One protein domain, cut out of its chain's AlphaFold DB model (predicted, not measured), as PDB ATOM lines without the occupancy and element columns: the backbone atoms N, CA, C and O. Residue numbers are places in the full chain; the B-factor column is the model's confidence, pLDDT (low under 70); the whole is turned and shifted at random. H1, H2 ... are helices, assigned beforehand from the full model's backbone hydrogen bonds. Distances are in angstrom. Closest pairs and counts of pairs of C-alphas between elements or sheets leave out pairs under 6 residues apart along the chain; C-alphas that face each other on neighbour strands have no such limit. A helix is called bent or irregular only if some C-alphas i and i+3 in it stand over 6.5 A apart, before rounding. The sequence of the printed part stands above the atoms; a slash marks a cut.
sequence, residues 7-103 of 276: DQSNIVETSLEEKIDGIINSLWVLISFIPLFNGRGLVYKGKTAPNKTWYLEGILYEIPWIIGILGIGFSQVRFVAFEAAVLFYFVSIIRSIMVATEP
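This is residues 7 to 103 of the 276 residues of an uncharacterized protein of Methanobrevibacter sp (UniProt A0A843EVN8). The longest helix, H4, and H3 form a helical hairpin, and short H2 folds back on the first part of H3. H1 packs on this body with its last turns, at H2 and at the last part of H4, while its residues 7 to 24 stick out as a long arm. The 97 printed residues hold four named helices, H1 H2 H3 H4 along the chain, and no named strand: all helix. The whole is loose, with a radius of gyration of the C-alphas of 17.7 A; the arm makes much of the length in its spans of 67 by 24 by 18 A.

Find C-alpha 75 at (-19.624, 22.422, 38.503); from there H4, residues 75 to 101, runs 39.3 A to C-alpha 101 at (9.501, 31.340, 13.594), with a kink of 26 degrees near residue 90. H3, residues 53 to 70, is 25.8 A long and only just irregular, with C-alphas 61 and 64 6.9 A apart. H2, residues 40 to 48, spans 12.8 A. H1, residues 7 to 31, starts at C-alpha 7 (11.479, 46.435, -15.442), spans 38.0 A and is only just irregular, with C-alphas 25 and 28 6.9 A apart.

Look first at Gly 68 and Arg 78, the closest C-alphas of H3 and H4, 4.6 A apart: this hairpin touches at a shallow tilt of 24 degrees, opposite ways. H3 touches H2 with residues 53 to 59 alone, closest at the C-alphas of Tyr 55 and Gly 46, 4.3 A; their tilt of 33 degrees, opposite ways, is shallow, only just short of steep, and they too form a hairpin. H1 touches H4 with residues 26 to 29 alone, closest at the C-alphas of Val 29 and Ser 96, 5.8 A. H1 touches H2 with residues 28 to 31 alone, closest at the C-alphas of Trp 28 and Gly 41, 5.1 A, at a steep tilt of 57 degrees. H1 and H3 are apart. In H4 every O i to N i+4 pair is within hydrogen-bond range; in H1 17 of 21 are, in H2 4 of 5, in H3 11 of 14.

The C-alphas of Asp 7 and Gly 73, the two farthest apart, are 67.5 A apart. The printed part has no cut, and no link is long. Check the B-factor column for low confidence, under 70, at residues 7 to 25 and residue 103.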
ATOM      1  N   ASP A   7      10.649  47.246 -16.344       58.19
ATOM      2  CA  ASP A   7      11.479  46.435 -15.442       58.19
ATOM      3  C   ASP A   7      11.273  46.838 -13.975       58.19
ATOM      4  O   ASP A   7      11.220  45.981 -13.093       58.19
ATOM      5  N   GLN A   8      11.075  48.131 -13.697       54.09
ATOM      6  CA  GLN A   8      10.756  48.584 -12.341       54.09
ATOM      7  C   GLN A   8       9.375  48.117 -11.870       54.09
ATOM      8  O   GLN A   8       9.242  47.784 -10.692       54.09
ATOM      9  N   SER A   9       8.364  48.041 -12.745       58.19
ATOM     10  CA  SER A   9       7.052  47.515 -12.343       58.19
ATOM     11  C   SER A   9       7.108  46.025 -11.995       58.19
ATOM     12  O   SER A   9       6.556  45.638 -10.970       58.19
ATOM     13  N   ASN A  10       7.854  45.217 -12.757       54.06
ATOM     14  CA  ASN A  10       7.984  43.774 -12.505       54.06
ATOM     15  C   ASN A  10       8.750  43.457 -11.204       54.06
ATOM     16  O   ASN A  10       8.408  42.520 -10.479       54.06
ATOM     17  N   ILE A  11       9.769  44.256 -10.864       61.66
ATOM     18  CA  ILE A  11      10.526  44.103  -9.606       61.66
ATOM     19  C   ILE A  11       9.661  44.488  -8.394       61.66
ATOM     20  O   ILE A  11       9.749  43.880  -7.325       61.66
ATOM     21  N   VAL A  12       8.806  45.501  -8.543       65.00
ATOM     22  CA  VAL A  12       7.884  45.916  -7.478       65.00
ATOM     23  C   VAL A  12       6.785  44.874  -7.272       65.00
ATOM     24  O   VAL A  12       6.453  44.584  -6.124       65.00
ATOM     25  N   GLU A  13       6.259  44.291  -8.347       63.62
ATOM     26  CA  GLU A  13       5.193  43.287  -8.292       63.62
ATOM     27  C   GLU A  13       5.672  41.989  -7.618       63.62
ATOM     28  O   GLU A  13       5.055  41.540  -6.654       63.62
ATOM     29  N   THR A  14       6.858  41.488  -7.983       62.31
ATOM     30  CA  THR A  14       7.482  40.307  -7.344       62.31
ATOM     31  C   THR A  14       7.817  40.527  -5.862       62.31
ATOM     32  O   THR A  14       7.527  39.676  -5.023       62.31
ATOM     33  N   SER A  15       8.343  41.702  -5.487       66.50
ATOM     34  CA  SER A  15       8.594  42.040  -4.073       66.50
ATOM     35  C   SER A  15       7.308  42.140  -3.242       66.50
ATOM     36  O   SER A  15       7.322  41.913  -2.026       66.50
ATOM     37  N   LEU A  16       6.201  42.535  -3.869       65.38
ATOM     38  CA  LEU A  16       4.918  42.708  -3.203       65.38
ATOM     39  C   LEU A  16       4.217  41.359  -3.014       65.38
ATOM     40  O   LEU A  16       3.695  41.114  -1.925       65.38
ATOM     41  N   GLU A  17       4.295  40.462  -3.998       68.69
ATOM     42  CA  GLU A  17       3.831  39.073  -3.884       68.69
ATOM     43  C   GLU A  17       4.562  38.314  -2.766       68.69
ATOM     44  O   GLU A  17       3.906  37.766  -1.879       68.69
ATOM     45  N   GLU A  18       5.897  38.385  -2.696       67.75
ATOM     46  CA  GLU A  18       6.669  37.730  -1.625       67.75
ATOM     47  C   GLU A  18       6.287  38.230  -0.221       67.75
ATOM     48  O   GLU A  18       6.184  37.456   0.739       67.75
ATOM     49  N   LYS A  19       6.044  39.539  -0.078       67.88
ATOM     50  CA  LYS A  19       5.601  40.131   1.194       67.88
ATOM     51  C   LYS A  19       4.185  39.703   1.555       67.88
ATOM     52  O   LYS A  19       3.926  39.420   2.727       67.88
ATOM     53  N   ILE A  20       3.277  39.655   0.580       68.50
ATOM     54  CA  ILE A  20       1.905  39.179   0.781       68.50
ATOM     55  C   ILE A  20       1.918  37.714   1.216       68.50
ATOM     56  O   ILE A  20       1.258  37.376   2.199       68.50
ATOM     57  N   ASP A  21       2.728  36.869   0.585       66.75
ATOM     58  CA  ASP A  21       2.856  35.461   0.956       66.75
ATOM     59  C   ASP A  21       3.446  35.277   2.353       66.75
ATOM     60  O   ASP A  21       2.988  34.413   3.108       66.75
ATOM     61  N   GLY A  22       4.412  36.107   2.754       66.75
ATOM     62  CA  GLY A  22       4.909  36.148   4.131       66.75
ATOM     63  C   GLY A  22       3.809  36.497   5.140       66.75
ATOM     64  O   GLY A  22       3.655  35.822   6.163       66.75
ATOM     65  N   ILE A  23       2.985  37.503   4.830       66.94
ATOM     66  CA  ILE A  23       1.876  37.944   5.687       66.94
ATOM     67  C   ILE A  23       0.792  36.865   5.772       66.94
ATOM     68  O   ILE A  23       0.393  36.493   6.877       66.94
ATOM     69  N   ILE A  24       0.360  36.300   4.643       65.69
ATOM     70  CA  ILE A  24      -0.649  35.232   4.590       65.69
ATOM     71  C   ILE A  24      -0.152  33.989   5.338       65.69
ATOM     72  O   ILE A  24      -0.896  33.409   6.134       65.69
ATOM     73  N   ASN A  25       1.125  33.622   5.176       68.00
ATOM     74  CA  ASN A  25       1.734  32.506   5.905       68.00
ATOM     75  C   ASN A  25       1.868  32.756   7.412       68.00
ATOM     76  O   ASN A  25       2.038  31.791   8.155       68.00
ATOM     77  N   SER A  26       1.765  34.001   7.878       77.25
ATOM     78  CA  SER A  26       1.755  34.355   9.303       77.25
ATOM     79  C   SER A  26       0.339  34.544   9.876       77.25
ATOM     80  O   SER A  26       0.141  34.460  11.088       77.25
ATOM     81  N   LEU A  27      -0.674  34.728   9.020       82.50
ATOM     82  CA  LEU A  27      -2.035  35.098   9.425       82.50
ATOM     83  C   LEU A  27      -2.720  34.030  10.296       82.50
ATOM     84  O   LEU A  27      -3.539  34.356  11.154       82.50
ATOM     85  N   TRP A  28      -2.370  32.752  10.124       85.56
ATOM     86  CA  TRP A  28      -2.922  31.656  10.932       85.56
ATOM     87  C   TRP A  28      -2.561  31.771  12.419       85.56
ATOM     88  O   TRP A  28      -3.301  31.269  13.267       85.56
ATOM     89  N   VAL A  29      -1.462  32.457  12.757       86.94
ATOM     90  CA  VAL A  29      -1.052  32.691  14.147       86.94
ATOM     91  C   VAL A  29      -2.101  33.538  14.868       86.94
ATOM     92  O   VAL A  29      -2.404  33.262  16.027       86.94
ATOM     93  N   LEU A  30      -2.737  34.487  14.167       88.12
ATOM     94  CA  LEU A  30      -3.783  35.356  14.720       88.12
ATOM     95  C   LEU A  30      -5.006  34.571  15.210       88.12
ATOM     96  O   LEU A  30      -5.623  34.960  16.198       88.12
ATOM     97  N   ILE A  31      -5.316  33.430  14.586       86.81
ATOM     98  CA  ILE A  31      -6.420  32.556  15.019       86.81
ATOM     99  C   ILE A  31      -6.167  32.032  16.441       86.81
ATOM    100  O   ILE A  31      -7.109  31.876  17.213       86.81
ATOM    101  N   SER A  32      -4.898  31.856  16.826       87.31
ATOM    102  CA  SER A  32      -4.520  31.378  18.164       87.31
ATOM    103  C   SER A  32      -4.844  32.389  19.273       87.31
ATOM    104  O   SER A  32      -4.958  32.009  20.434       87.31
ATOM    105  N   PHE A  33      -5.017  33.674  18.931       87.38
ATOM    106  CA  PHE A  33      -5.378  34.722  19.890       87.38
ATOM    107  C   PHE A  33      -6.875  34.760  20.195       87.38
ATOM    108  O   PHE A  33      -7.268  35.392  21.175       87.38
ATOM    109  N   ILE A  34      -7.716  34.086  19.407       89.69
ATOM    110  CA  ILE A  34      -9.159  34.048  19.638       89.69
ATOM    111  C   ILE A  34      -9.451  32.977  20.703       89.69
ATOM    112  O   ILE A  34      -9.169  31.795  20.475       89.69
ATOM    113  N   PRO A  35     -10.026  33.341  21.867       82.31
ATOM    114  CA  PRO A  35     -10.472  32.356  22.851       82.31
ATOM    115  C   PRO A  35     -11.447  31.355  22.208       82.31
ATOM    116  O   PRO A  35     -12.253  31.757  21.372       82.31
ATOM    117  N   LEU A  36     -11.389  30.075  22.602       87.25
ATOM    118  CA  LEU A  36     -12.131  28.934  22.013       87.25
ATOM    119  C   LEU A  36     -11.642  28.423  20.643       87.25
ATOM    120  O   LEU A  36     -12.206  27.458  20.130       87.25
ATOM    121  N   PHE A  37     -10.633  29.050  20.035       90.75
ATOM    122  CA  PHE A  37     -10.052  28.600  18.758       90.75
ATOM    123  C   PHE A  37      -8.523  28.537  18.797       90.75
ATOM    124  O   PHE A  37      -7.846  28.570  17.768       90.75
ATOM    125  N   ASN A  38      -7.967  28.448  19.996       90.12
ATOM    126  CA  ASN A  38      -6.546  28.613  20.247       90.12
ATOM    127  C   ASN A  38      -5.692  27.474  19.663       90.12
ATOM    128  O   ASN A  38      -4.539  27.688  19.295       90.12
ATOM    129  N   GLY A  39      -6.273  26.286  19.478       89.44
ATOM    130  CA  GLY A  39      -5.632  25.162  18.801       89.44
ATOM    131  C   GLY A  39      -5.804  25.161  17.280       89.44
ATOM    132  O   GLY A  39      -5.052  24.488  16.570       89.44
ATOM    133  N   ARG A  40      -6.766  25.919  16.731       90.69
ATOM    134  CA  ARG A  40      -7.125  25.852  15.300       90.69
ATOM    135  C   ARG A  40      -6.015  26.299  14.358       90.69
ATOM    136  O   ARG A  40      -5.893  25.716  13.281       90.69
ATOM    137  N   GLY A  41      -5.205  27.277  14.756       89.69
ATOM    138  CA  GLY A  41      -4.048  27.715  13.973       89.69
ATOM    139  C   GLY A  41      -3.045  26.576  13.749       89.69
ATOM    140  O   GLY A  41      -2.677  26.274  12.612       89.69
ATOM    141  N   LEU A  42      -2.695  25.864  14.823       91.00
ATOM    142  CA  LEU A  42      -1.803  24.701  14.773       91.00
ATOM    143  C   LEU A  42      -2.426  23.517  14.029       91.00
ATOM    144  O   LEU A  42      -1.735  22.849  13.265       91.00
ATOM    145  N   VAL A  43      -3.737  23.292  14.164       93.06
ATOM    146  CA  VAL A  43      -4.454  22.284  13.362       93.06
ATOM    147  C   VAL A  43      -4.348  22.591  11.867       93.06
ATOM    148  O   VAL A  43      -4.115  21.683  11.068       93.06
ATOM    149  N   TYR A  44      -4.509  23.854  11.469       90.12
ATOM    150  CA  TYR A  44      -4.409  24.271  10.072       90.12
ATOM    151  C   TYR A  44      -2.989  24.078   9.519       90.12
ATOM    152  O   TYR A  44      -2.811  23.414   8.493       90.12
ATOM    153  N   LYS A  45      -1.968  24.577  10.229       86.81
ATOM    154  CA  LYS A  45      -0.563  24.412   9.819       86.81
ATOM    155  C   LYS A  45      -0.141  22.938   9.844       86.81
ATOM    156  O   LYS A  45       0.495  22.463   8.910       86.81
ATOM    157  N   GLY A  46      -0.571  22.174  10.844       87.06
ATOM    158  CA  GLY A  46      -0.287  20.744  10.975       87.06
ATOM    159  C   GLY A  46      -0.927  19.867   9.895       87.06
ATOM    160  O   GLY A  46      -0.382  18.818   9.575       87.06
ATOM    161  N   LYS A  47      -2.049  20.283   9.287       86.50
ATOM    162  CA  LYS A  47      -2.628  19.578   8.125       86.50
ATOM    163  C   LYS A  47      -1.787  19.720   6.859       86.50
ATOM    164  O   LYS A  47      -1.844  18.846   6.000       86.50
ATOM    165  N   THR A  48      -1.074  20.835   6.721       81.06
ATOM    166  CA  THR A  48      -0.250  21.133   5.541       81.06
ATOM    167  C   THR A  48       1.214  20.738   5.737       81.06
ATOM    168  O   THR A  48       1.929  20.545   4.754       81.06
ATOM    169  N   ALA A  49       1.653  20.571   6.985       79.69
ATOM    170  CA  ALA A  49       2.992  20.125   7.335       79.69
ATOM    171  C   ALA A  49       3.146  18.589   7.264       79.69
ATOM    172  O   ALA A  49       2.203  17.854   7.561       79.69
ATOM    173  N   PRO A  50       4.349  18.075   6.939       72.31
ATOM    174  CA  PRO A  50       4.642  16.640   7.011       72.31
ATOM    175  C   PRO A  50       4.619  16.124   8.457       72.31
ATOM    176  O   PRO A  50       4.308  14.957   8.705       72.31
ATOM    177  N   ASN A  51       4.912  17.000   9.421       76.06
ATOM    178  CA  ASN A  51       4.883  16.653  10.827       76.06
ATOM    179  C   ASN A  51       3.455  16.723  11.392       76.06
ATOM    180  O   ASN A  51       2.922  17.797  11.676       76.06
ATOM    181  N   LYS A  52       2.848  15.550  11.608       85.75
ATOM    182  CA  LYS A  52       1.500  15.426  12.183       85.75
ATOM    183  C   LYS A  52       1.428  15.780  13.674       85.75
ATOM    184  O   LYS A  52       0.321  15.862  14.205       85.75
ATOM    185  N   THR A  53       2.552  16.003  14.364       89.19
ATOM    186  CA  THR A  53       2.520  16.349  15.795       89.19
ATOM    187  C   THR A  53       1.830  17.686  16.041       89.19
ATOM    188  O   THR A  53       1.031  17.772  16.965       89.19
ATOM    189  N   TRP A  54       2.017  18.692  15.180       90.88
ATOM    190  CA  TRP A  54       1.362  20.003  15.323       90.88
ATOM    191  C   TRP A  54      -0.164  19.921  15.218       90.88
ATOM    192  O   TRP A  54      -0.885  20.642  15.903       90.88
ATOM    193  N   TYR A  55      -0.664  18.993  14.398       92.62
ATOM    194  CA  TYR A  55      -2.094  18.715  14.298       92.62
ATOM    195  C   TYR A  55      -2.650  18.150  15.613       92.62
ATOM    196  O   TYR A  55      -3.693  18.597  16.088       92.62
ATOM    197  N   LEU A  56      -1.938  17.190  16.216       93.44
ATOM    198  CA  LEU A  56      -2.317  16.597  17.500       93.44
ATOM    199  C   LEU A  56      -2.197  17.599  18.656       93.44
ATOM    200  O   LEU A  56      -3.102  17.662  19.485       93.44
ATOM    201  N   GLU A  57      -1.136  18.409  18.683       93.19
ATOM    202  CA  GLU A  57      -0.954  19.494  19.660       93.19
ATOM    203  C   GLU A  57      -2.120  20.492  19.590       93.19
ATOM    204  O   GLU A  57      -2.719  20.820  20.611       93.19
ATOM    205  N   GLY A  58      -2.513  20.910  18.382       94.06
ATOM    206  CA  GLY A  58      -3.657  21.799  18.191       94.06
ATOM    207  C   GLY A  58      -4.973  21.209  18.714       94.06
ATOM    208  O   GLY A  58      -5.732  21.910  19.374       94.06
ATOM    209  N   ILE A  59      -5.236  19.917  18.490       95.12
ATOM    210  CA  ILE A  59      -6.427  19.246  19.047       95.12
ATOM    211  C   ILE A  59      -6.371  19.195  20.577       95.12
ATOM    212  O   ILE A  59      -7.387  19.433  21.229       95.12
ATOM    213  N   LEU A  60      -5.202  18.907  21.155       96.31
ATOM    214  CA  LEU A  60      -5.018  18.806  22.602       96.31
ATOM    215  C   LEU A  60      -5.407  20.107  23.320       96.31
ATOM    216  O   LEU A  60      -6.029  20.057  24.382       96.31
ATOM    217  N   TYR A  61      -5.108  21.262  22.722       95.44
ATOM    218  CA  TYR A  61      -5.460  22.566  23.289       95.44
ATOM    219  C   TYR A  61      -6.965  22.871  23.289       95.44
ATOM    220  O   TYR A  61      -7.408  23.701  24.080       95.44
ATOM    221  N   GLU A  62      -7.759  22.181  22.467       95.19
ATOM    222  CA  GLU A  62      -9.219  22.350  22.404       95.19
ATOM    223  C   GLU A  62      -9.963  21.465  23.422       95.19
ATOM    224  O   GLU A  62     -11.110  21.743  23.781       95.19
ATOM    225  N   ILE A  63      -9.324  20.401  23.926       95.81
ATOM    226  CA  ILE A  63      -9.959  19.426  24.829       95.81
ATOM    227  C   ILE A  63     -10.524  20.082  26.103       95.81
ATOM    228  O   ILE A  63     -11.682  19.802  26.426       95.81
ATOM    229  N   PRO A  64      -9.799  20.966  26.821       96.06
ATOM    230  CA  PRO A  64     -10.344  21.601  28.019       96.06
ATOM    231  C   PRO A  64     -11.597  22.443  27.750       96.06
ATOM    232  O   PRO A  64     -12.534  22.406  28.546       96.06
ATOM    233  N   TRP A  65     -11.671  23.135  26.604       94.94
ATOM    234  CA  TRP A  65     -12.869  23.884  26.209       94.94
ATOM    235  C   TRP A  65     -14.060  22.960  25.971       94.94
ATOM    236  O   TRP A  65     -15.153  23.219  26.475       94.94
ATOM    237  N   ILE A  66     -13.845  21.853  25.258       95.12
ATOM    238  CA  ILE A  66     -14.886  20.856  24.984       95.12
ATOM    239  C   ILE A  66     -15.402  20.251  26.295       95.12
ATOM    240  O   ILE A  66     -16.613  20.172  26.499       95.12
ATOM    241  N   ILE A  67     -14.505  19.879  27.214       95.81
ATOM    242  CA  ILE A  67     -14.879  19.347  28.533       95.81
ATOM    243  C   ILE A  67     -15.645  20.400  29.346       95.81
ATOM    244  O   ILE A  67     -16.674  20.079  29.940       95.81
ATOM    245  N   GLY A  68     -15.193  21.658  29.346       94.25
ATOM    246  CA  GLY A  68     -15.863  22.756  30.047       94.25
ATOM    247  C   GLY A  68     -17.279  23.026  29.528       94.25
ATOM    248  O   GLY A  68     -18.198  23.240  30.321       94.25
ATOM    249  N   ILE A  69     -17.480  22.955  28.210       93.75
ATOM    250  CA  ILE A  69     -18.786  23.155  27.566       93.75
ATOM    251  C   ILE A  69     -19.713  21.953  27.783       93.75
ATOM    252  O   ILE A  69     -20.898  22.146  28.031       93.75
ATOM    253  N   LEU A  70     -19.207  20.718  27.713       95.19
ATOM    254  CA  LEU A  70     -20.024  19.511  27.902       95.19
ATOM    255  C   LEU A  70     -20.333  19.225  29.381       95.19
ATOM    256  O   LEU A  70     -21.354  18.618  29.700       95.19
ATOM    257  N   GLY A  71     -19.492  19.697  30.304       92.44
ATOM    258  CA  GLY A  71     -19.593  19.472  31.748       92.44
ATOM    259  C   GLY A  71     -20.685  20.266  32.478       92.44
ATOM    260  O   GLY A  71     -20.534  20.532  33.668       92.44
ATOM    261  N   ILE A  72     -21.782  20.655  31.815       85.06
ATOM    262  CA  ILE A  72     -22.833  21.542  32.366       85.06
ATOM    263  C   ILE A  72     -23.442  21.002  33.679       85.06
ATOM    264  O   ILE A  72     -23.863  21.795  34.520       85.06
ATOM    265  N   GLY A  73     -23.422  19.683  33.901       88.12
ATOM    266  CA  GLY A  73     -23.923  19.038  35.124       88.12
ATOM    267  C   GLY A  73     -22.928  18.911  36.287       88.12
ATOM    268  O   GLY A  73     -23.340  18.550  37.386       88.12
ATOM    269  N   PHE A  74     -21.637  19.207  36.088       94.75
ATOM    270  CA  PHE A  74     -20.584  18.979  37.087       94.75
ATOM    271  C   PHE A  74     -19.759  20.250  37.313       94.75
ATOM    272  O   PHE A  74     -18.734  20.476  36.669       94.75
ATOM    273  N   SER A  75     -20.199  21.088  38.258       93.56
ATOM    274  CA  SER A  75     -19.624  22.422  38.503       93.56
ATOM    275  C   SER A  75     -18.114  22.408  38.768       93.56
ATOM    276  O   SER A  75     -17.404  23.262  38.241       93.56
ATOM    277  N   GLN A  76     -17.617  21.423  39.523       94.69
ATOM    278  CA  GLN A  76     -16.190  21.277  39.827       94.69
ATOM    279  C   GLN A  76     -15.361  20.933  38.583       94.69
ATOM    280  O   GLN A  76     -14.354  21.584  38.322       94.69
ATOM    281  N   VAL A  77     -15.809  19.962  37.779       93.88
ATOM    282  CA  VAL A  77     -15.121  19.557  36.540       93.88
ATOM    283  C   VAL A  77     -15.059  20.726  35.564       93.88
ATOM    284  O   VAL A  77     -14.014  20.990  34.978       93.88
ATOM    285  N   ARG A  78     -16.160  21.472  35.439       95.50
ATOM    286  CA  ARG A  78     -16.231  22.655  34.582       95.50
ATOM    287  C   ARG A  78     -15.248  23.743  35.014       95.50
ATOM    288  O   ARG A  78     -14.589  24.327  34.161       95.50
ATOM    289  N   PHE A  79     -15.153  24.015  36.316       95.75
ATOM    290  CA  PHE A  79     -14.231  25.018  36.849       95.75
ATOM    291  C   PHE A  79     -12.772  24.656  36.540       95.75
ATOM    292  O   PHE A  79     -12.069  25.444  35.913       95.75
ATOM    293  N   VAL A  80     -12.364  23.421  36.858       96.25
ATOM    294  CA  VAL A  80     -11.008  22.917  36.573       96.25
ATOM    295  C   VAL A  80     -10.709  22.923  35.068       96.25
ATOM    296  O   VAL A  80      -9.613  23.295  34.653       96.25
ATOM    297  N   ALA A  81     -11.683  22.553  34.231       96.25
ATOM    298  CA  ALA A  81     -11.518  22.550  32.780       96.25
ATOM    299  C   ALA A  81     -11.290  23.960  32.214       96.25
ATOM    300  O   ALA A  81     -10.425  24.130  31.358       96.25
ATOM    301  N   PHE A  82     -12.007  24.979  32.704       95.56
ATOM    302  CA  PHE A  82     -11.787  26.361  32.272       95.56
ATOM    303  C   PHE A  82     -10.442  26.920  32.743       95.56
ATOM    304  O   PHE A  82      -9.774  27.594  31.962       95.56
ATOM    305  N   GLU A  83     -10.002  26.614  33.967       96.06
ATOM    306  CA  GLU A  83      -8.661  27.006  34.426       96.06
ATOM    307  C   GLU A  83      -7.564  26.385  33.551       96.06
ATOM    308  O   GLU A  83      -6.670  27.087  33.072       96.06
ATOM    309  N   ALA A  84      -7.677  25.087  33.256       96.06
ATOM    310  CA  ALA A  84      -6.768  24.407  32.340       96.06
ATOM    311  C   ALA A  84      -6.820  25.001  30.921       96.06
ATOM    312  O   ALA A  84      -5.780  25.159  30.283       96.06
ATOM    313  N   ALA A  85      -8.009  25.379  30.437       95.75
ATOM    314  CA  ALA A  85      -8.186  26.007  29.131       95.75
ATOM    315  C   ALA A  85      -7.463  27.358  29.033       95.75
ATOM    316  O   ALA A  85      -6.808  27.633  28.029       95.75
ATOM    317  N   VAL A  86      -7.525  28.180  30.086       95.44
ATOM    318  CA  VAL A  86      -6.806  29.462  30.150       95.44
ATOM    319  C   VAL A  86      -5.292  29.245  30.149       95.44
ATOM    320  O   VAL A  86      -4.576  29.947  29.437       95.44
ATOM    321  N   LEU A  87      -4.782  28.251  30.882       96.19
ATOM    322  CA  LEU A  87      -3.352  27.920  30.846       96.19
ATOM    323  C   LEU A  87      -2.915  27.454  29.449       96.19
ATOM    324  O   LEU A  87      -1.920  27.943  28.913       96.19
ATOM    325  N   PHE A  88      -3.678  26.556  28.824       94.44
ATOM    326  CA  PHE A  88      -3.392  26.070  27.471       94.44
ATOM    327  C   PHE A  88      -3.555  27.140  26.394       94.44
ATOM    328  O   PHE A  88      -2.855  27.082  25.385       94.44
ATOM    329  N   TYR A  89      -4.394  28.153  26.612       94.69
ATOM    330  CA  TYR A  89      -4.477  29.322  25.743       94.69
ATOM    331  C   TYR A  89      -3.123  30.040  25.639       94.69
ATOM    332  O   TYR A  89      -2.588  30.171  24.536       94.69
ATOM    333  N   PHE A  90      -2.497  30.401  26.765       94.56
ATOM    334  CA  PHE A  90      -1.180  31.051  26.736       94.56
ATOM    335  C   PHE A  90      -0.091  30.160  26.133       94.56
ATOM    336  O   PHE A  90       0.712  30.629  25.326       94.56
ATOM    337  N   VAL A  91      -0.094  28.864  26.468       94.81
ATOM    338  CA  VAL A  91       0.856  27.898  25.892       94.81
ATOM    339  C   VAL A  91       0.690  27.807  24.373       94.81
ATOM    340  O   VAL A  91       1.686  27.835  23.652       94.81
ATOM    341  N   SER A  92      -0.547  27.763  23.874       94.50
ATOM    342  CA  SER A  92      -0.822  27.694  22.436       94.50
ATOM    343  C   SER A  92      -0.358  28.942  21.681       94.50
ATOM    344  O   SER A  92       0.211  28.801  20.605       94.50
ATOM    345  N   ILE A  93      -0.482  30.147  22.255       92.25
ATOM    346  CA  ILE A  93       0.055  31.378  21.645       92.25
ATOM    347  C   ILE A  93       1.576  31.294  21.495       92.25
ATOM    348  O   ILE A  93       2.097  31.505  20.399       92.25
ATOM    349  N   ILE A  94       2.288  30.952  22.574       92.62
ATOM    350  CA  ILE A  94       3.754  30.831  22.558       92.62
ATOM    351  C   ILE A  94       4.182  29.778  21.530       92.62
ATOM    352  O   ILE A  94       5.085  30.016  20.729       92.62
ATOM    353  N   ARG A  95       3.501  28.627  21.514       91.69
ATOM    354  CA  ARG A  95       3.801  27.533  20.590       91.69
ATOM    355  C   ARG A  95       3.528  27.913  19.134       91.69
ATOM    356  O   ARG A  95       4.371  27.628  18.291       91.69
ATOM    357  N   SER A  96       2.419  28.591  18.841       89.69
ATOM    358  CA  SER A  96       2.094  29.082  17.496       89.69
ATOM    359  C   SER A  96       3.127  30.084  16.980       89.69
ATOM    360  O   SER A  96       3.525  29.988  15.822       89.69
ATOM    361  N   ILE A  97       3.615  30.995  17.831       87.06
ATOM    362  CA  ILE A  97       4.712  31.906  17.466       87.06
ATOM    363  C   ILE A  97       5.982  31.105  17.179       87.06
ATOM    364  O   ILE A  97       6.596  31.302  16.137       87.06
ATOM    365  N   MET A  98       6.342  30.162  18.054       86.62
ATOM    366  CA  MET A  98       7.557  29.364  17.888       86.62
ATOM    367  C   MET A  98       7.542  28.557  16.585       86.62
ATOM    368  O   MET A  98       8.532  28.565  15.864       86.62
ATOM    369  N   VAL A  99       6.408  27.936  16.249       86.69
ATOM    370  CA  VAL A  99       6.211  27.203  14.985       86.69
ATOM    371  C   VAL A  99       6.237  28.143  13.774       86.69
ATOM    372  O   VAL A  99       6.711  27.755  12.714       86.69
ATOM    373  N   ALA A 100       5.754  29.380  13.906       84.12
ATOM    374  CA  ALA A 100       5.836  30.373  12.834       84.12
ATOM    375  C   ALA A 100       7.266  30.893  12.607       84.12
ATOM    376  O   ALA A 100       7.606  31.266  11.488       84.12
ATOM    377  N   THR A 101       8.090  30.925  13.659       79.50
ATOM    378  CA  THR A 101       9.501  31.340  13.594       79.50
ATOM    379  C   THR A 101      10.467  30.197  13.307       79.50
ATOM    380  O   THR A 101      11.632  30.455  13.016       79.50
ATOM    381  N   GLU A 102      10.017  28.947  13.429       77.19
ATOM    382  CA  GLU A 102      10.833  27.779  13.126       77.19
ATOM    383  C   GLU A 102      11.186  27.844  11.633       77.19
ATOM    384  O   GLU A 102      10.271  27.867  10.801       77.19
ATOM    385  N   PRO A 103      12.480  27.961  11.272       60.94
ATOM    386  CA  PRO A 103      12.876  28.045   9.876       60.94
ATOM    387  C   PRO A 103      12.348  26.788   9.196       60.94
ATOM    388  O   PRO A 103      12.721  25.683   9.595       60.94
TER     389      PRO A 103